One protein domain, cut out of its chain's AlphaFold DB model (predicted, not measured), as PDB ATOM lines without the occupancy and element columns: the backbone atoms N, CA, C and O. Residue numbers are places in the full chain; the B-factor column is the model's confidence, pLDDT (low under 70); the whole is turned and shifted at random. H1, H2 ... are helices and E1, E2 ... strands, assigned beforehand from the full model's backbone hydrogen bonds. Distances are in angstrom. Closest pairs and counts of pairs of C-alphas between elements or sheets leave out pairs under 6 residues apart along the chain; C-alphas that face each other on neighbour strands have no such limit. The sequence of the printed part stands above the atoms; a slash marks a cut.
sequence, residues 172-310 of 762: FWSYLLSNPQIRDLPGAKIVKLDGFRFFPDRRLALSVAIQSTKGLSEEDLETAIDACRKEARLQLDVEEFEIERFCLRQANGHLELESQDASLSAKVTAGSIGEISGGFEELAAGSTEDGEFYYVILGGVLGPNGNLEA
ATOM      1  N   PHE A 172      31.331 -59.666 -41.649       80.38
ATOM      2  CA  PHE A 172      32.031 -58.412 -41.388       80.38
ATOM      3  C   PHE A 172      31.939 -57.419 -42.552       80.38
ATOM      4  O   PHE A 172      31.991 -56.221 -42.306       80.38
ATOM      5  N   TRP A 173      31.760 -57.883 -43.798       81.25
ATOM      6  CA  TRP A 173      31.638 -57.000 -44.960       81.25
ATOM      7  C   TRP A 173      30.463 -56.036 -44.827       81.25
ATOM      8  O   TRP A 173      30.622 -54.859 -45.116       81.25
ATOM      9  N   SER A 174      29.303 -56.499 -44.347       81.50
ATOM     10  CA  SER A 174      28.153 -55.605 -44.179       81.50
ATOM     11  C   SER A 174      28.416 -54.547 -43.116       81.50
ATOM     12  O   SER A 174      28.097 -53.392 -43.348       81.50
ATOM     13  N   TYR A 175      29.043 -54.925 -41.996       84.88
ATOM     14  CA  TYR A 175      29.422 -53.984 -40.938       84.88
ATOM     15  C   TYR A 175      30.455 -52.964 -41.431       84.88
ATOM     16  O   TYR A 175      30.315 -51.770 -41.184       84.88
ATOM     17  N   LEU A 176      31.470 -53.433 -42.159       84.38
ATOM     18  CA  LEU A 176      32.567 -52.617 -42.669       84.38
ATOM     19  C   LEU A 176      32.085 -51.592 -43.703       84.38
ATOM     20  O   LEU A 176      32.431 -50.421 -43.608       84.38
ATOM     21  N   LEU A 177      31.257 -52.027 -44.658       84.25
ATOM     22  CA  LEU A 177      30.733 -51.179 -45.734       84.25
ATOM     23  C   LEU A 177      29.674 -50.182 -45.235       84.25
ATOM     24  O   LEU A 177      29.472 -49.146 -45.861       84.25
ATOM     25  N   SER A 178      29.010 -50.469 -44.110       83.75
ATOM     26  CA  SER A 178      28.069 -49.539 -43.474       83.75
ATOM     27  C   SER A 178      28.714 -48.608 -42.444       83.75
ATOM     28  O   SER A 178      28.029 -47.726 -41.933       83.75
ATOM     29  N   ASN A 179      29.984 -48.815 -42.076       85.94
ATOM     30  CA  ASN A 179      30.624 -48.040 -41.016       85.94
ATOM     31  C   ASN A 179      30.979 -46.622 -41.519       85.94
ATOM     32  O   ASN A 179      31.731 -46.510 -42.493       85.94
ATOM     33  N   PRO A 180      30.516 -45.544 -40.849       83.25
ATOM     34  CA  PRO A 180      30.809 -44.159 -41.233       83.25
ATOM     35  C   PRO A 180      32.303 -43.846 -41.383       83.25
ATOM     36  O   PRO A 180      32.693 -43.121 -42.292       83.25
ATOM     37  N   GLN A 181      33.167 -44.449 -40.553       80.81
ATOM     38  CA  GLN A 181      34.624 -44.230 -40.595       80.81
ATOM     39  C   GLN A 181      35.272 -44.722 -41.902       80.81
ATOM     40  O   GLN A 181      36.384 -44.320 -42.255       80.81
ATOM     41  N   ILE A 182      34.582 -45.606 -42.625       82.62
ATOM     42  CA  ILE A 182      35.030 -46.150 -43.906       82.62
ATOM     43  C   ILE A 182      34.251 -45.508 -45.045       82.62
ATOM     44  O   ILE A 182      34.868 -45.023 -45.985       82.62
ATOM     45  N   ARG A 183      32.920 -45.489 -44.962       82.75
ATOM     46  CA  ARG A 183      32.049 -45.055 -46.059       82.75
ATOM     47  C   ARG A 183      32.113 -43.553 -46.330       82.75
ATOM     48  O   ARG A 183      32.061 -43.162 -47.489       82.75
ATOM     49  N   ASP A 184      32.207 -42.729 -45.289       82.31
ATOM     50  CA  ASP A 184      31.984 -41.281 -45.411       82.31
ATOM     51  C   ASP A 184      33.292 -40.491 -45.639       82.31
ATOM     52  O   ASP A 184      33.267 -39.272 -45.798       82.31
ATOM     53  N   LEU A 185      34.440 -41.179 -45.683       81.25
ATOM     54  CA  LEU A 185      35.764 -40.586 -45.878       81.25
ATOM     55  C   LEU A 185      36.419 -41.143 -47.154       81.25
ATOM     56  O   LEU A 185      36.692 -42.348 -47.195       81.25
ATOM     57  N   PRO A 186      36.696 -40.301 -48.170       82.06
ATOM     58  CA  PRO A 186      37.313 -40.756 -49.408       82.06
ATOM     59  C   PRO A 186      38.794 -41.106 -49.213       82.06
ATOM     60  O   PRO A 186      39.478 -40.492 -48.394       82.06
ATOM     61  N   GLY A 187      39.300 -42.064 -49.990       80.12
ATOM     62  CA  GLY A 187      40.709 -42.471 -49.988       80.12
ATOM     63  C   GLY A 187      40.942 -43.978 -49.841       80.12
ATOM     64  O   GLY A 187      40.013 -44.778 -49.678       80.12
ATOM     65  N   ALA A 188      42.219 -44.364 -49.899       80.25
ATOM     66  CA  ALA A 188      42.668 -45.748 -49.781       80.25
ATOM     67  C   ALA A 188      42.801 -46.179 -48.309       80.25
ATOM     68  O   ALA A 188      43.481 -45.535 -47.507       80.25
ATOM     69  N   LYS A 189      42.187 -47.312 -47.960       84.19
ATOM     70  CA  LYS A 189      42.125 -47.849 -46.595       84.19
ATOM     71  C   LYS A 189      42.622 -49.292 -46.565       84.19
ATOM     72  O   LYS A 189      42.241 -50.110 -47.405       84.19
ATOM     73  N   ILE A 190      43.432 -49.633 -45.561       83.19
ATOM     74  CA  ILE A 190      43.826 -51.019 -45.268       83.19
ATOM     75  C   ILE A 190      43.240 -51.439 -43.927       83.19
ATOM     76  O   ILE A 190      43.514 -50.820 -42.900       83.19
ATOM     77  N   VAL A 191      42.498 -52.542 -43.917       85.12
ATOM     78  CA  VAL A 191      41.901 -53.103 -42.702       85.12
ATOM     79  C   VAL A 191      42.567 -54.434 -42.377       85.12
ATOM     80  O   VAL A 191      42.450 -55.394 -43.138       85.12
ATOM     81  N   LYS A 192      43.270 -54.528 -41.248       85.94
ATOM     82  CA  LYS A 192      43.762 -55.808 -40.724       85.94
ATOM     83  C   LYS A 192      42.607 -56.556 -40.058       85.94
ATOM     84  O   LYS A 192      41.912 -55.983 -39.224       85.94
ATOM     85  N   LEU A 193      42.432 -57.827 -40.408       84.19
ATOM     86  CA  LEU A 193      41.473 -58.710 -39.753       84.19
ATOM     87  C   LEU A 193      42.146 -59.391 -38.557       84.19
ATOM     88  O   LEU A 193      43.162 -60.066 -38.720       84.19
ATOM     89  N   ASP A 194      41.590 -59.201 -37.362       83.88
ATOM     90  CA  ASP A 194      42.087 -59.784 -36.114       83.88
ATOM     91  C   ASP A 194      40.958 -60.536 -35.388       83.88
ATOM     92  O   ASP A 194      39.826 -60.060 -35.296       83.88
ATOM     93  N   GLY A 195      41.241 -61.753 -34.923       78.25
ATOM     94  CA  GLY A 195      40.233 -62.654 -34.343       78.25
ATOM     95  C   GLY A 195      39.339 -63.397 -35.354       78.25
ATOM     96  O   GLY A 195      38.559 -64.259 -34.954       78.25
ATOM     97  N   PHE A 196      39.481 -63.154 -36.662       80.25
ATOM     98  CA  PHE A 196      38.706 -63.854 -37.693       80.25
ATOM     99  C   PHE A 196      39.299 -65.224 -38.030       80.25
ATOM    100  O   PHE A 196      40.228 -65.349 -38.828       80.25
ATOM    101  N   ARG A 197      38.694 -66.281 -37.485       79.12
ATOM    102  CA  ARG A 197      39.140 -67.674 -37.658       79.12
ATOM    103  C   ARG A 197      39.344 -68.113 -39.113       79.12
ATOM    104  O   ARG A 197      40.273 -68.854 -39.404       79.12
ATOM    105  N   PHE A 198      38.451 -67.698 -40.010       78.38
ATOM    106  CA  PHE A 198      38.505 -68.057 -41.430       78.38
ATOM    107  C   PHE A 198      39.344 -67.087 -42.256       78.38
ATOM    108  O   PHE A 198      39.407 -67.256 -43.456       78.38
ATOM    109  N   PHE A 199      39.949 -66.061 -41.666       79.25
ATOM    110  CA  PHE A 199      40.770 -65.092 -42.388       79.25
ATOM    111  C   PHE A 199      42.072 -64.826 -41.616       79.25
ATOM    112  O   PHE A 199      42.348 -63.678 -41.259       79.25
ATOM    113  N   PRO A 200      42.880 -65.869 -41.334       78.56
ATOM    114  CA  PRO A 200      44.101 -65.706 -40.559       78.56
ATOM    115  C   PRO A 200      45.101 -64.836 -41.324       78.56
ATOM    116  O   PRO A 200      45.350 -65.048 -42.517       78.56
ATOM    117  N   ASP A 201      45.646 -63.834 -40.634       78.12
ATOM    118  CA  ASP A 201      46.647 -62.891 -41.148       78.12
ATOM    119  C   ASP A 201      46.249 -62.162 -42.447       78.12
ATOM    120  O   ASP A 201      47.106 -61.685 -43.198       78.12
ATOM    121  N   ARG A 202      44.943 -62.053 -42.722       82.50
ATOM    122  CA  ARG A 202      44.417 -61.374 -43.912       82.50
ATOM    123  C   ARG A 202      44.211 -59.886 -43.685       82.50
ATOM    124  O   ARG A 202      43.955 -59.410 -42.576       82.50
ATOM    125  N   ARG A 203      44.315 -59.140 -44.782       83.94
ATOM    126  CA  ARG A 203      44.078 -57.697 -44.825       83.94
ATOM    127  C   ARG A 203      43.059 -57.399 -45.913       83.94
ATOM    128  O   ARG A 203      42.989 -58.118 -46.903       83.94
ATOM    129  N   LEU A 204      42.273 -56.355 -45.734       84.25
ATOM    130  CA  LEU A 204      41.364 -55.840 -46.748       84.25
ATOM    131  C   LEU A 204      41.966 -54.559 -47.302       84.25
ATOM    132  O   LEU A 204      42.419 -53.724 -46.520       84.25
ATOM    133  N   ALA A 205      41.960 -54.413 -48.619       82.75
ATOM    134  CA  ALA A 205      42.261 -53.151 -49.276       82.75
ATOM    135  C   ALA A 205      40.962 -52.578 -49.837       82.75
ATOM    136  O   ALA A 205      40.205 -53.295 -50.496       82.75
ATOM    137  N   LEU A 206      40.704 -51.309 -49.534       83.94
ATOM    138  CA  LEU A 206      39.510 -50.582 -49.945       83.94
ATOM    139  C   LEU A 206      39.910 -49.232 -50.532       83.94
ATOM    140  O   LEU A 206      40.849 -48.604 -50.054       83.94
ATOM    141  N   SER A 207      39.165 -48.786 -51.531       85.50
ATOM    142  CA  SER A 207      39.205 -47.433 -52.074       85.50
ATOM    143  C   SER A 207      37.795 -46.879 -52.082       85.50
ATOM    144  O   SER A 207      36.878 -47.542 -52.579       85.50
ATOM    145  N   VAL A 208      37.620 -45.700 -51.498       86.50
ATOM    146  CA  VAL A 208      36.319 -45.057 -51.339       86.50
ATOM    147  C   VAL A 208      36.340 -43.730 -52.085       86.50
ATOM    148  O   VAL A 208      37.103 -42.834 -51.734       86.50
ATOM    149  N   ALA A 209      35.476 -43.583 -53.086       86.81
ATOM    150  CA  ALA A 209      35.222 -42.302 -53.737       86.81
ATOM    151  C   ALA A 209      33.808 -41.823 -53.413       86.81
ATOM    152  O   ALA A 209      32.882 -42.628 -53.290       86.81
ATOM    153  N   ILE A 210      33.657 -40.510 -53.259       86.06
ATOM    154  CA  ILE A 210      32.392 -39.864 -52.911       86.06
ATOM    155  C   ILE A 210      32.228 -38.652 -53.819       86.06
ATOM    156  O   ILE A 210      33.089 -37.776 -53.849       86.06
ATOM    157  N   GLN A 211      31.103 -38.581 -54.526       84.25
ATOM    158  CA  GLN A 211      30.793 -37.489 -55.441       84.25
ATOM    159  C   GLN A 211      29.449 -36.855 -55.084       84.25
ATOM    160  O   GLN A 211      28.492 -37.550 -54.753       84.25
ATOM    161  N   SER A 212      29.367 -35.525 -55.139       80.50
ATOM    162  CA  SER A 212      28.113 -34.802 -54.900       80.50
ATOM    163  C   SER A 212      27.137 -35.022 -56.057       80.50
ATOM    164  O   SER A 212      27.494 -34.813 -57.216       80.50
ATOM    165  N   THR A 213      25.901 -35.404 -55.737       77.19
ATOM    166  CA  THR A 213      24.802 -35.608 -56.699       77.19
ATOM    167  C   THR A 213      23.750 -34.504 -56.649       77.19
ATOM    168  O   THR A 213      22.710 -34.581 -57.307       77.19
ATOM    169  N   LYS A 214      24.001 -33.449 -55.870       75.69
ATOM    170  CA  LYS A 214      23.041 -32.372 -55.627       75.69
ATOM    171  C   LYS A 214      22.773 -31.556 -56.898       75.69
ATOM    172  O   LYS A 214      23.618 -30.781 -57.336       75.69
ATOM    173  N   GLY A 215      21.558 -31.684 -57.440       67.44
ATOM    174  CA  GLY A 215      21.055 -30.855 -58.544       67.44
ATOM    175  C   GLY A 215      21.448 -31.302 -59.958       67.44
ATOM    176  O   GLY A 215      21.336 -30.495 -60.876       67.44
ATOM    177  N   LEU A 216      21.900 -32.548 -60.138       76.88
ATOM    178  CA  LEU A 216      22.257 -33.112 -61.449       76.88
ATOM    179  C   LEU A 216      21.022 -33.628 -62.214       76.88
ATOM    180  O   LEU A 216      20.059 -34.096 -61.602       76.88
ATOM    181  N   SER A 217      21.053 -33.550 -63.549       75.00
ATOM    182  CA  SER A 217      20.079 -34.214 -64.432       75.00
ATOM    183  C   SER A 217      20.337 -35.733 -64.509       75.00
ATOM    184  O   SER A 217      21.389 -36.187 -64.071       75.00
ATOM    185  N   GLU A 218      19.413 -36.542 -65.053       71.88
ATOM    186  CA  GLU A 218      19.612 -38.006 -65.178       71.88
ATOM    187  C   GLU A 218      20.858 -38.374 -66.011       71.88
ATOM    188  O   GLU A 218      21.604 -39.272 -65.623       71.88
ATOM    189  N   GLU A 219      21.142 -37.650 -67.101       71.12
ATOM    190  CA  GLU A 219      22.344 -37.865 -67.930       71.12
ATOM    191  C   GLU A 219      23.633 -37.435 -67.202       71.12
ATOM    192  O   GLU A 219      24.666 -38.112 -67.266       71.12
ATOM    193  N   ASP A 220      23.574 -36.337 -66.444       75.94
ATOM    194  CA  ASP A 220      24.709 -35.870 -65.639       75.94
ATOM    195  C   ASP A 220      24.969 -36.784 -64.430       75.94
ATOM    196  O   ASP A 220      26.112 -36.915 -63.985       75.94
ATOM    197  N   LEU A 221      23.930 -37.446 -63.912       76.06
ATOM    198  CA  LEU A 221      24.018 -38.401 -62.811       76.06
ATOM    199  C   LEU A 221      24.761 -39.672 -63.236       76.06
ATOM    200  O   LEU A 221      25.674 -40.095 -62.527       76.06
ATOM    201  N   GLU A 222      24.429 -40.260 -64.390       78.31
ATOM    202  CA  GLU A 222      25.168 -41.416 -64.925       78.31
ATOM    203  C   GLU A 222      26.643 -41.068 -65.164       78.31
ATOM    204  O   GLU A 222      27.544 -41.819 -64.778       78.31
ATOM    205  N   THR A 223      26.899 -39.874 -65.704       80.69
ATOM    206  CA  THR A 223      28.258 -39.375 -65.943       80.69
ATOM    207  C   THR A 223      29.035 -39.174 -64.635       80.69
ATOM    208  O   THR A 223      30.217 -39.516 -64.556       80.69
ATOM    209  N   ALA A 224      28.379 -38.665 -63.586       77.69
ATOM    210  CA  ALA A 224      28.962 -38.499 -62.256       77.69
ATOM    211  C   ALA A 224      29.231 -39.843 -61.556       77.69
ATOM    212  O   ALA A 224      30.257 -39.993 -60.896       77.69
ATOM    213  N   ILE A 225      28.364 -40.844 -61.731       82.06
ATOM    214  CA  ILE A 225      28.576 -42.204 -61.204       82.06
ATOM    215  C   ILE A 225      29.812 -42.843 -61.852       82.06
ATOM    216  O   ILE A 225      30.661 -43.410 -61.159       82.06
ATOM    217  N   ASP A 226      29.957 -42.717 -63.171       82.44
ATOM    218  CA  ASP A 226      31.120 -43.241 -63.888       82.44
ATOM    219  C   ASP A 226      32.412 -42.477 -63.564       82.44
ATOM    220  O   ASP A 226      33.491 -43.080 -63.518       82.44
ATOM    221  N   ALA A 227      32.324 -41.171 -63.294       82.38
ATOM    222  CA  ALA A 227      33.439 -40.382 -62.775       82.38
ATOM    223  C   ALA A 227      33.860 -40.856 -61.373       82.38
ATOM    224  O   ALA A 227      35.046 -41.110 -61.162       82.38
ATOM    225  N   CYS A 228      32.904 -41.095 -60.473       83.62
ATOM    226  CA  CYS A 228      33.144 -41.607 -59.122       83.62
ATOM    227  C   CYS A 228      33.822 -42.992 -59.146       83.62
ATOM    228  O   CYS A 228      34.802 -43.236 -58.439       83.62
ATOM    229  N   ARG A 229      33.397 -43.888 -60.050       85.06
ATOM    230  CA  ARG A 229      34.072 -45.182 -60.281       85.06
ATOM    231  C   ARG A 229      35.511 -45.028 -60.773       85.06
ATOM    232  O   ARG A 229      36.383 -45.797 -60.367       85.06
ATOM    233  N   LYS A 230      35.767 -44.080 -61.680       83.12
ATOM    234  CA  LYS A 230      37.125 -43.789 -62.171       83.12
ATOM    235  C   LYS A 230      37.997 -43.214 -61.063       83.12
ATOM    236  O   LYS A 230      39.142 -43.635 -60.933       83.12
ATOM    237  N   GLU A 231      37.456 -42.314 -60.251       83.25
ATOM    238  CA  GLU A 231      38.154 -41.720 -59.113       83.25
ATOM    239  C   GLU A 231      38.555 -42.781 -58.081       83.25
ATOM    240  O   GLU A 231      39.722 -42.844 -57.701       83.25
ATOM    241  N   ALA A 232      37.646 -43.697 -57.728       81.00
ATOM    242  CA  ALA A 232      37.954 -44.807 -56.824       81.00
ATOM    243  C   ALA A 232      39.103 -45.696 -57.341       81.00
ATOM    244  O   ALA A 232      39.865 -46.247 -56.547       81.00
ATOM    245  N   ARG A 233      39.259 -45.842 -58.663       79.31
ATOM    246  CA  ARG A 233      40.393 -46.575 -59.254       79.31
ATOM    247  C   ARG A 233      41.682 -45.762 -59.218       79.31
ATOM    248  O   ARG A 233      42.712 -46.295 -58.831       79.31
ATOM    249  N   LEU A 234      41.617 -44.478 -59.563       75.06
ATOM    250  CA  LEU A 234      42.783 -43.588 -59.579       75.06
ATOM    251  C   LEU A 234      43.408 -43.416 -58.191       75.06
ATOM    252  O   LEU A 234      44.629 -43.368 -58.079       75.06
ATOM    253  N   GLN A 235      42.597 -43.390 -57.130       71.69
ATOM    254  CA  GLN A 235      43.075 -43.312 -55.742       71.69
ATOM    255  C   GLN A 235      43.984 -44.487 -55.328       71.69
ATOM    256  O   GLN A 235      44.693 -44.382 -54.330       71.69
ATOM    257  N   LEU A 236      43.986 -45.594 -56.077       67.25
ATOM    258  CA  LEU A 236      44.823 -46.769 -55.814       67.25
ATOM    259  C   LEU A 236      46.160 -46.755 -56.565       67.25
ATOM    260  O   LEU A 236      47.063 -47.499 -56.185       67.25
ATOM    261  N   ASP A 237      46.285 -45.922 -57.600       62.50
ATOM    262  CA  ASP A 237      47.464 -45.854 -58.472       62.50
ATOM    263  C   ASP A 237      48.439 -44.730 -58.064       62.50
ATOM    264  O   ASP A 237      49.583 -44.697 -58.516       62.50
ATOM    265  N   VAL A 238      48.007 -43.797 -57.208       57.69
ATOM    266  CA  VAL A 238      48.801 -42.630 -56.800       57.69
ATOM    267  C   VAL A 238      49.666 -42.963 -55.576       57.69
ATOM    268  O   VAL A 238      49.151 -43.219 -54.490       57.69
ATOM    269  N   GLU A 239      50.994 -42.902 -55.731       50.81
ATOM    270  CA  GLU A 239      51.984 -43.179 -54.669       50.81
ATOM    271  C   GLU A 239      51.911 -42.217 -53.460       50.81
ATOM    272  O   GLU A 239      52.470 -42.515 -52.405       50.81
ATOM    273  N   GLU A 240      51.218 -41.081 -53.596       45.97
ATOM    274  CA  GLU A 240      51.185 -39.978 -52.620       45.97
ATOM    275  C   GLU A 240      50.006 -40.006 -51.626       45.97
ATOM    276  O   GLU A 240      49.967 -39.172 -50.722       45.97
ATOM    277  N   PHE A 241      49.042 -40.929 -51.740       53.56
ATOM    278  CA  PHE A 241      47.920 -40.971 -50.790       53.56
ATOM    279  C   PHE A 241      48.322 -41.618 -49.455       53.56
ATOM    280  O   PHE A 241      48.802 -42.755 -49.408       53.56
ATOM    281  N   GLU A 242      48.090 -40.912 -48.341       62.16
ATOM    282  CA  GLU A 242      48.233 -41.478 -46.997       62.16
ATOM    283  C   GLU A 242      47.209 -42.603 -46.804       62.16
ATOM    284  O   GLU A 242      46.010 -42.374 -46.681       62.16
ATOM    285  N   ILE A 243      47.688 -43.848 -46.801       69.94
ATOM    286  CA  ILE A 243      46.835 -45.015 -46.575       69.94
ATOM    287  C   ILE A 243      46.407 -45.048 -45.106       69.94
ATOM    288  O   ILE A 243      47.225 -45.324 -44.215       69.94
ATOM    289  N   GLU A 244      45.113 -44.858 -44.867       74.50
ATOM    290  CA  GLU A 244      44.518 -45.011 -43.545       74.50
ATOM    291  C   GLU A 244      44.489 -46.490 -43.143       74.50
ATOM    292  O   GLU A 244      44.100 -47.372 -43.920       74.50
ATOM    293  N   ARG A 245      44.914 -46.788 -41.913       80.94
ATOM    294  CA  ARG A 245      45.009 -48.161 -41.409       80.94
ATOM    295  C   ARG A 245      44.018 -48.392 -40.284       80.94
ATOM    296  O   ARG A 245      44.004 -47.673 -39.289       80.94
ATOM    297  N   PHE A 246      43.246 -49.459 -40.420       84.19
ATOM    298  CA  PHE A 246      42.277 -49.904 -39.433       84.19
ATOM    299  C   PHE A 246      42.579 -51.337 -38.995       84.19
ATOM    300  O   PHE A 246      43.125 -52.144 -39.751       84.19
ATOM    301  N   CYS A 247      42.184 -51.678 -37.777       84.88
ATOM    302  CA  CYS A 247      42.109 -53.046 -37.292       84.88
ATOM    303  C   CYS A 247      40.652 -53.356 -36.998       84.88
ATOM    304  O   CYS A 247      40.030 -52.688 -36.175       84.88
ATOM    305  N   LEU A 248      40.119 -54.373 -37.663       85.19
ATOM    306  CA  LEU A 248      38.822 -54.920 -37.322       85.19
ATOM    307  C   LEU A 248      39.052 -56.097 -36.378       85.19
ATOM    308  O   LEU A 248      39.640 -57.103 -36.783       85.19
ATOM    309  N   ARG A 249      38.612 -55.956 -35.128       83.44
ATOM    310  CA  ARG A 249      38.681 -57.007 -34.111       83.44
ATOM    311  C   ARG A 249      37.323 -57.666 -33.931       83.44
ATOM    312  O   ARG A 249      36.291 -56.998 -33.879       83.44
ATOM    313  N   GLN A 250      37.350 -58.986 -33.802       76.69
ATOM    314  CA  GLN A 250      36.201 -59.784 -33.395       76.69
ATOM    315  C   GLN A 250      36.389 -60.230 -31.937       76.69
ATOM    316  O   GLN A 250      37.181 -61.128 -31.656       76.69
ATOM    317  N   ALA A 251      35.668 -59.597 -31.006       68.06
ATOM    318  CA  ALA A 251      35.698 -59.925 -29.580       68.06
ATOM    319  C   ALA A 251      34.276 -60.241 -29.088       68.06
ATOM    320  O   ALA A 251      33.361 -59.436 -29.238       68.06
ATOM    321  N   ASN A 252      34.071 -61.431 -28.510       59.75
ATOM    322  CA  ASN A 252      32.799 -61.859 -27.902       59.75
ATOM    323  C   ASN A 252      31.545 -61.686 -28.795       59.75
ATOM    324  O   ASN A 252      30.466 -61.374 -28.299       59.75
ATOM    325  N   GLY A 253      31.675 -61.886 -30.112       62.84
ATOM    326  CA  GLY A 253      30.563 -61.760 -31.065       62.84
ATOM    327  C   GLY A 253      30.231 -60.325 -31.502       62.84
ATOM    328  O   GLY A 253      29.325 -60.145 -32.316       62.84
ATOM    329  N   HIS A 254      30.973 -59.323 -31.023       71.62
ATOM    330  CA  HIS A 254      30.894 -57.941 -31.491       71.62
ATOM    331  C   HIS A 254      32.087 -57.594 -32.391       71.62
ATOM    332  O   HIS A 254      33.196 -58.108 -32.224       71.62
ATOM    333  N   LEU A 255      31.818 -56.744 -33.385       80.50
ATOM    334  CA  LEU A 255      32.806 -56.217 -34.320       80.50
ATOM    335  C   LEU A 255      33.191 -54.808 -33.878       80.50
ATOM    336  O   LEU A 255      32.319 -53.946 -33.762       80.50
ATOM    337  N   GLU A 256      34.482 -54.584 -33.658       82.81
ATOM    338  CA  GLU A 256      35.037 -53.285 -33.276       82.81
ATOM    339  C   GLU A 256      36.094 -52.857 -34.299       82.81
ATOM    340  O   GLU A 256      36.973 -53.642 -34.668       82.81
ATOM    341  N   LEU A 257      35.981 -51.620 -34.788       83.62
ATOM    342  CA  LEU A 257      36.922 -51.015 -35.729       83.62
ATOM    343  C   LEU A 257      37.787 -49.988 -34.985       83.62
ATOM    344  O   LEU A 257      37.273 -48.998 -34.472       83.62
ATOM    345  N   GLU A 258      39.096 -50.217 -34.946       84.31
ATOM    346  CA  GLU A 258      40.078 -49.321 -34.323       84.31
ATOM    347  C   GLU A 258      41.010 -48.728 -35.391       84.31
ATOM    348  O   GLU A 258      41.520 -49.456 -36.245       84.31
ATOM    349  N   SER A 259      41.279 -47.422 -35.345       78.38
ATOM    350  CA  SER A 259      42.316 -46.784 -36.171       78.38
ATOM    351  C   SER A 259      43.714 -47.118 -35.635       78.38
ATOM    352  O   SER A 259      43.937 -47.043 -34.427       78.38
ATOM    353  N   GLN A 260      44.666 -47.457 -36.509       72.75
ATOM    354  CA  GLN A 260      46.060 -47.733 -36.137       72.75
ATOM    355  C   GLN A 260      47.022 -46.652 -36.643       72.75
ATOM    356  O   GLN A 260      46.930 -46.222 -37.791       72.75
ATOM    357  N   ASP A 261      48.014 -46.304 -35.815       57.91
ATOM    358  CA  ASP A 261      49.117 -45.422 -36.206       57.91
ATOM    359  C   ASP A 261      49.999 -46.063 -37.294       57.91
ATOM    360  O   ASP A 261      50.345 -47.251 -37.246       57.91
ATOM    361  N   ALA A 262      50.418 -45.250 -38.269       52.22
ATOM    362  CA  ALA A 262      51.146 -45.665 -39.473       52.22
ATOM    363  C   ALA A 262      52.496 -46.382 -39.221       52.22
ATOM    364  O   ALA A 262      53.047 -46.991 -40.138       52.22
ATOM    365  N   SER A 263      53.028 -46.351 -37.995       46.69
ATOM    366  CA  SER A 263      54.363 -46.844 -37.624       46.69
ATOM    367  C   SER A 263      54.439 -48.334 -37.240       46.69
ATOM    368  O   SER A 263      55.540 -48.878 -37.168       46.69
ATOM    369  N   LEU A 264      53.308 -49.023 -37.017       44.62
ATOM    370  CA  LEU A 264      53.284 -50.353 -36.373       44.62
ATOM    371  C   LEU A 264      53.035 -51.566 -37.296       44.62
ATOM    372  O   LEU A 264      53.043 -52.699 -36.817       44.62
ATOM    373  N   SER A 265      52.858 -51.401 -38.616       43.81
ATOM    374  CA  SER A 265      52.606 -52.542 -39.525       43.81
ATOM    375  C   SER A 265      53.376 -52.477 -40.853       43.81
ATOM    376  O   SER A 265      52.821 -52.369 -41.946       43.81
ATOM    377  N   ALA A 266      54.700 -52.607 -40.781       45.75
ATOM    378  CA  ALA A 266      55.543 -52.767 -41.964       45.75
ATOM    379  C   ALA A 266      55.200 -54.072 -42.717       45.75
ATOM    380  O   ALA A 266      55.414 -55.154 -42.166       45.75
ATOM    381  N   LYS A 267      54.650 -53.968 -43.947       49.41
ATOM    382  CA  LYS A 267      54.848 -54.920 -45.076       49.41
ATOM    383  C   LYS A 267      54.076 -54.623 -46.382       49.41
ATOM    384  O   LYS A 267      54.316 -55.332 -47.347       49.41
ATOM    385  N   VAL A 268      53.183 -53.627 -46.452       51.16
ATOM    386  CA  VAL A 268      52.464 -53.267 -47.700       51.16
ATOM    387  C   VAL A 268      52.640 -51.767 -47.959       51.16
ATOM    388  O   VAL A 268      52.221 -50.953 -47.134       51.16
ATOM    389  N   THR A 269      53.323 -51.419 -49.052       52.78
ATOM    390  CA  THR A 269      53.565 -50.045 -49.536       52.78
ATOM    391  C   THR A 269      52.552 -49.670 -50.620       52.78
ATOM    392  O   THR A 269      52.024 -50.555 -51.292       52.78
ATOM    393  N   ALA A 270      52.298 -48.372 -50.824       49.66
ATOM    394  CA  ALA A 270      51.363 -47.871 -51.842       49.66
ATOM    395  C   ALA A 270      51.647 -48.428 -53.255       49.66
ATOM    396  O   ALA A 270      50.725 -48.876 -53.930       49.66
ATOM    397  N   GLY A 271      52.925 -48.555 -53.644       49.19
ATOM    398  CA  GLY A 271      53.320 -49.137 -54.937       49.19
ATOM    399  C   GLY A 271      52.906 -50.604 -55.150       49.19
ATOM    400  O   GLY A 271      52.648 -51.005 -56.277       49.19
ATOM    401  N   SER A 272      52.751 -51.398 -54.082       56.44
ATOM    402  CA  SER A 272      52.259 -52.786 -54.193       56.44
ATOM    403  C   SER A 272      50.742 -52.890 -54.401       56.44
ATOM    404  O   SER A 272      50.251 -53.943 -54.792       56.44
ATOM    405  N   ILE A 273      49.992 -51.811 -54.148       61.47
ATOM    406  CA  ILE A 273      48.534 -51.765 -54.326       61.47
ATOM    407  C   ILE A 273      48.173 -51.338 -55.753       61.47
ATOM    408  O   ILE A 273      47.247 -51.913 -56.317       61.47
ATOM    409  N   GLY A 274      48.939 -50.427 -56.366       60.88
ATOM    410  CA  GLY A 274      48.740 -50.011 -57.764       60.88
ATOM    411  C   GLY A 274      48.918 -51.150 -58.779       60.88
ATOM    412  O   GLY A 274      48.161 -51.256 -59.734       60.88
ATOM    413  N   GLU A 275      49.838 -52.092 -58.539       61.28
ATOM    414  CA  GLU A 275      49.986 -53.292 -59.392       61.28
ATOM    415  C   GLU A 275      48.777 -54.247 -59.314       61.28
ATOM    416  O   GLU A 275      48.561 -55.077 -60.199       61.28
ATOM    417  N   ILE A 276      47.987 -54.138 -58.246       68.12
ATOM    418  CA  ILE A 276      46.907 -55.059 -57.884       68.12
ATOM    419  C   ILE A 276      45.515 -54.413 -58.075       68.12
ATOM    420  O   ILE A 276      44.507 -55.122 -58.165       68.12
ATOM    421  N   SER A 277      45.455 -53.082 -58.207       65.25
ATOM    422  CA  SER A 277      44.238 -52.259 -58.304       65.25
ATOM    423  C   SER A 277      43.311 -52.688 -59.449       65.25
ATOM    424  O   SER A 277      42.088 -52.696 -59.292       65.25
ATOM    425  N   GLY A 278      43.884 -53.153 -60.566       66.69
ATOM    426  CA  GLY A 278      43.147 -53.664 -61.726       66.69
ATOM    427  C   GLY A 278      42.281 -54.901 -61.453       66.69
ATOM    428  O   GLY A 278      41.400 -55.208 -62.255       66.69
ATOM    429  N   GLY A 279      42.502 -55.607 -60.336       68.38
ATOM    430  CA  GLY A 279      41.718 -56.776 -59.925       68.38
ATOM    431  C   GLY A 279      40.615 -56.500 -58.897       68.38
ATOM    432  O   GLY A 279      39.895 -57.433 -58.544       68.38
ATOM    433  N   PHE A 280      40.479 -55.274 -58.376       75.69
ATOM    434  CA  PHE A 280      39.475 -54.968 -57.349       75.69
ATOM    435  C   PHE A 280      38.048 -54.972 -57.908       75.69
ATOM    436  O   PHE A 280      37.773 -54.434 -58.983       75.69
ATOM    437  N   GLU A 281      37.123 -55.551 -57.141       77.94
ATOM    438  CA  GLU A 281      35.700 -55.600 -57.484       77.94
ATOM    439  C   GLU A 281      34.940 -54.432 -56.834       77.94
ATOM    440  O   GLU A 281      35.345 -53.901 -55.797       77.94
ATOM    441  N   GLU A 282      33.816 -54.033 -57.439       83.00
ATOM    442  CA  GLU A 282      32.870 -53.090 -56.829       83.00
ATOM    443  C   GLU A 282      32.127 -53.802 -55.691       83.00
ATOM    444  O   GLU A 282      31.328 -54.713 -55.922       83.00
ATOM    445  N   LEU A 283      32.434 -53.424 -54.447       80.44
ATOM    446  CA  LEU A 283      31.898 -54.068 -53.245       80.44
ATOM    447  C   LEU A 283      30.571 -53.445 -52.805       80.44
ATOM    448  O   LEU A 283      29.681 -54.157 -52.333       80.44
ATOM    449  N   ALA A 284      30.446 -52.125 -52.945       82.12
ATOM    450  CA  ALA A 284      29.228 -51.375 -52.671       82.12
ATOM    451  C   ALA A 284      29.201 -50.078 -53.484       82.12
ATOM    452  O   ALA A 284      30.227 -49.420 -53.646       82.12
ATOM    453  N   ALA A 285      28.010 -49.695 -53.933       83.81
ATOM    454  CA  ALA A 285      27.738 -48.394 -54.520       83.81
ATOM    455  C   ALA A 285      26.317 -47.966 -54.148       83.81
ATOM    456  O   ALA A 285      25.411 -48.802 -54.056       83.81
ATOM    457  N   GLY A 286      26.115 -46.674 -53.916       82.56
ATOM    458  CA  GLY A 286      24.799 -46.150 -53.578       82.56
ATOM    459  C   GLY A 286      24.815 -44.674 -53.212       82.56
ATOM    460  O   GLY A 286      25.869 -44.059 -53.071       82.56
ATOM    461  N   SER A 287      23.621 -44.117 -53.042       77.44
ATOM    462  CA  SER A 287      23.448 -42.781 -52.476       77.44
ATOM    463  C   SER A 287      23.476 -42.842 -50.948       77.44
ATOM    464  O   SER A 287      23.021 -43.823 -50.352       77.44
ATOM    465  N   THR A 288      24.005 -41.807 -50.298       73.44
ATOM    466  CA  THR A 288      23.840 -41.612 -48.847       73.44
ATOM    467  C   THR A 288      22.368 -41.393 -48.484       73.44
ATOM    468  O   THR A 288      21.549 -41.077 -49.345       73.44
ATOM    469  N   GLU A 289      22.019 -41.570 -47.205       65.69
ATOM    470  CA  GLU A 289      20.630 -41.479 -46.709       65.69
ATOM    471  C   GLU A 289      19.957 -40.131 -47.027       65.69
ATOM    472  O   GLU A 289      18.752 -40.092 -47.268       65.69
ATOM    473  N   ASP A 290      20.744 -39.057 -47.133       65.19
ATOM    474  CA  ASP A 290      20.274 -37.713 -47.489       65.19
ATOM    475  C   ASP A 290      20.149 -37.479 -49.013       65.19
ATOM    476  O   ASP A 290      19.700 -36.420 -49.449       65.19
ATOM    477  N   GLY A 291      20.565 -38.439 -49.849       67.00
ATOM    478  CA  GLY A 291      20.525 -38.353 -51.317       67.00
ATOM    479  C   GLY A 291      21.499 -37.341 -51.942       67.00
ATOM    480  O   GLY A 291      21.509 -37.171 -53.162       67.00
ATOM    481  N   GLU A 292      22.315 -36.664 -51.130       76.94
ATOM    482  CA  GLU A 292      23.200 -35.581 -51.577       76.94
ATOM    483  C   GLU A 292      24.528 -36.063 -52.181       76.94
ATOM    484  O   GLU A 292      25.132 -35.329 -52.967       76.94
ATOM    485  N   PHE A 293      24.975 -37.279 -51.851       80.69
ATOM    486  CA  PHE A 293      26.226 -37.851 -52.347       80.69
ATOM    487  C   PHE A 293      26.032 -39.277 -52.863       80.69
ATOM    488  O   PHE A 293      25.212 -40.038 -52.346       80.69
ATOM    489  N   TYR A 294      26.835 -39.651 -53.854       83.81
ATOM    490  CA  TYR A 294      26.975 -41.011 -54.353       83.81
ATOM    491  C   TYR A 294      28.368 -41.531 -54.016       83.81
ATOM    492  O   TYR A 294      29.368 -40.890 -54.349       83.81
ATOM    493  N   TYR A 295      28.432 -42.684 -53.356       86.12
ATOM    494  CA  TYR A 295      29.688 -43.320 -52.980       86.12
ATOM    495  C   TYR A 295      29.908 -44.606 -53.774       86.12
ATOM    496  O   TYR A 295      28.965 -45.335 -54.096       86.12
ATOM    497  N   VAL A 296      31.176 -44.900 -54.051       86.69
ATOM    498  CA  VAL A 296      31.631 -46.157 -54.649       86.69
ATOM    499  C   VAL A 296      32.774 -46.701 -53.804       86.69
ATOM    500  O   VAL A 296      33.747 -45.996 -53.539       86.69
ATOM    501  N   ILE A 297      32.659 -47.965 -53.397       85.62
ATOM    502  CA  ILE A 297      33.696 -48.694 -52.665       85.62
ATOM    503  C   ILE A 297      34.223 -49.817 -53.554       85.62
ATOM    504  O   ILE A 297      33.508 -50.778 -53.857       85.62
ATOM    505  N   LEU A 298      35.494 -49.711 -53.933       84.75
ATOM    506  CA  LEU A 298      36.237 -50.771 -54.612       84.75
ATOM    507  C   LEU A 298      37.140 -51.482 -53.610       84.75
ATOM    508  O   LEU A 298      37.690 -50.843 -52.714       84.75
ATOM    509  N   GLY A 299      37.338 -52.789 -53.754       81.69
ATOM    510  CA  GLY A 299      38.308 -53.466 -52.902       81.69
ATOM    511  C   GLY A 299      38.404 -54.970 -53.062       81.69
ATOM    512  O   GLY A 299      37.795 -55.581 -53.939       81.69
ATOM    513  N   GLY A 300      39.183 -55.571 -52.166       79.62
ATOM    514  CA  GLY A 300      39.395 -57.011 -52.133       79.62
ATOM    515  C   GLY A 300      40.174 -57.501 -50.914       79.62
ATOM    516  O   GLY A 300      40.654 -56.724 -50.084       79.62
ATOM    517  N   VAL A 301      40.270 -58.826 -50.796       80.75
ATOM    518  CA  VAL A 301      41.015 -59.500 -49.723       80.75
ATOM    519  C   VAL A 301      42.453 -59.721 -50.183       80.75
ATOM    520  O   VAL A 301      42.690 -60.322 -51.229       80.75
ATOM    521  N   LEU A 302      43.409 -59.270 -49.382       77.81
ATOM    522  CA  LEU A 302      44.834 -59.491 -49.585       77.81
ATOM    523  C   LEU A 302      45.305 -60.686 -48.757       77.81
ATOM    524  O   LEU A 302      45.092 -60.746 -47.539       77.81
ATOM    525  N   GLY A 303      45.985 -61.615 -49.429       74.06
ATOM    526  CA  GLY A 303      46.668 -62.742 -48.807       74.06
ATOM    527  C   GLY A 303      47.850 -62.314 -47.920       74.06
ATOM    528  O   GLY A 303      48.284 -61.161 -47.963       74.06
ATOM    529  N   PRO A 304      48.450 -63.244 -47.155       71.12
ATOM    530  CA  PRO A 304      49.584 -62.968 -46.267       71.12
ATOM    531  C   PRO A 304      50.825 -62.497 -47.038       71.12
ATOM    532  O   PRO A 304      51.662 -61.778 -46.494       71.12
ATOM    533  N   ASN A 305      50.909 -62.863 -48.320       70.31
ATOM    534  CA  ASN A 305      51.979 -62.473 -49.234       70.31
ATOM    535  C   ASN A 305      51.701 -61.141 -49.959       70.31
ATOM    536  O   ASN A 305      52.532 -60.714 -50.748       70.31
ATOM    537  N   GLY A 306      50.547 -60.501 -49.726       68.88
ATOM    538  CA  GLY A 306      50.154 -59.242 -50.373       68.88
ATOM    539  C   GLY A 306      49.398 -59.392 -51.697       68.88
ATOM    540  O   GLY A 306      48.850 -58.410 -52.177       68.88
ATOM    541  N   ASN A 307      49.298 -60.600 -52.259       73.50
ATOM    542  CA  ASN A 307      48.546 -60.846 -53.494       73.50
ATOM    543  C   ASN A 307      47.030 -60.728 -53.272       73.50
ATOM    544  O   ASN A 307      46.517 -61.163 -52.234       73.50
ATOM    545  N   LEU A 308      46.309 -60.226 -54.277       74.00
ATOM    546  CA  LEU A 308      44.849 -60.217 -54.279       74.00
ATOM    547  C   LEU A 308      44.289 -61.625 -54.419       74.00
ATOM    548  O   LEU A 308      44.601 -62.362 -55.355       74.00
ATOM    549  N   GLU A 309      43.398 -61.977 -53.506       72.88
ATOM    550  CA  GLU A 309      42.598 -63.179 -53.624       72.88
ATOM    551  C   GLU A 309      41.325 -62.834 -54.405       72.88
ATOM    552  O   GLU A 309      40.407 -62.212 -53.874       72.88
ATOM    553  N   ALA A 310      41.252 -63.280 -55.665       56.38
ATOM    554  CA  ALA A 310      40.130 -63.040 -56.587       56.38
ATOM    555  C   ALA A 310      38.757 -63.535 -56.074       56.38
ATOM    556  O   ALA A 310      37.721 -63.311 -56.694       56.38
TER     557      ALA A 310
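This is residues 172 to 310 of the 762 residues of an uncharacterized protein of Opitutae bacterium (UniProt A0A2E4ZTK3). One six-stranded sheet, twisted and curled like part of an open barrel, wraps round the short helix H1 in its hollow, while the long helix H3 packs on the opposite face, over E2 and E6. H2 only grazes the sheet, and the small helix H4 is not on it. The printed part has 139 residues, with four named helices and six named strands in the order H1 H2 E1 E2 H3 E3 E4 H4 E5 E6. The sheet runs E4 E3 E1 E2 E6 E5 and is mixed, and the class is mixed, helices and strands. The whole is compact, with a radius of gyration of the C-alphas of 15.4 A and spans of 46 by 34 by 27 A.

Start with the sheet's two longest strands: E2, residues 203 to 212, runs 29.7 A from C-alpha 203 at (44.078, -57.697, -44.825), and E6, residues 293 to 302, runs 28.7 A and ends at C-alpha 302 at (44.834, -59.491, -49.585). Next to E2 look for E1, residues 187 to 194, 22.2 A long. Beyond E1 come E3, residues 244 to 251, 22.3 A, and E4, residues 254 to 259, 16.6 A. Beside E6 find E5, residues 281 to 287, 18.4 A. H3, residues 218 to 234, runs 24.5 A. The printed part opens with H1, residues 172 to 178, 9.9 A long, from C-alpha 172 at (32.031, -58.412, -41.388). H2, residues 180 to 183, spans 5.1 A, and H4, residues 270 to 274, spans 6.8 A.

Begin at E2 and E6, antiparallel at 167 degrees, where N 207 and O 298 are 2.8 A apart, within hydrogen-bond range. E1 and E2 form an antiparallel hairpin, with N 189 and O 206 at 2.8 A. E3 is parallel to E1 at 28 degrees, and N 246 and O 190 are 2.8 A apart. E3 and E4 form a hairpin, with N 247 and O 258 at 2.8 A; so do E5 and E6, with N 297 and O 284 at 2.8 A. E4 and E5 are the edge strands. From edge to edge the strands' lines turn by 93 degrees and the way across the sheet turns by 112 degrees. Now look at H3, which is on the sheet at a height of 8.2 A, over E2 and E6. On the local plane it stands at 32 degrees to E6, only just slantwise to the strands. Its closest C-alphas to E2 are those of Ala 232 and Ala 209, 4.8 A apart. H3 and H1, on opposite faces, make three layers, helices on both faces of a sheet. The sheet curls round H1: the closest C-alphas to E4 are those of Phe 172 and Leu 255, 7.4 A, and to E5 those of Leu 177 and Ala 284, 7.1 A. H2 only grazes the sheet with residues 181 to 183. H4 is only just not on the sheet, with 4 pairs of C-alphas within 10 A, and is apart from H3. In H1, H3 and H4 every O i to N i+4 pair is within hydrogen-bond range; H2 is too short for such a pair.

The two C-alphas farthest apart, those of Glu 219 and Asn 252, are 47.8 A apart. The printed part has no cut, and no link is long. Residues 301 to 302 of E6 pair antiparallel with residues 308 to 309. The mean pLDDT of the printed part is 74.8; 36 residues are under 70, among them residues 236 to 243 and residues 261 to 279, where H4 has a mean of 56.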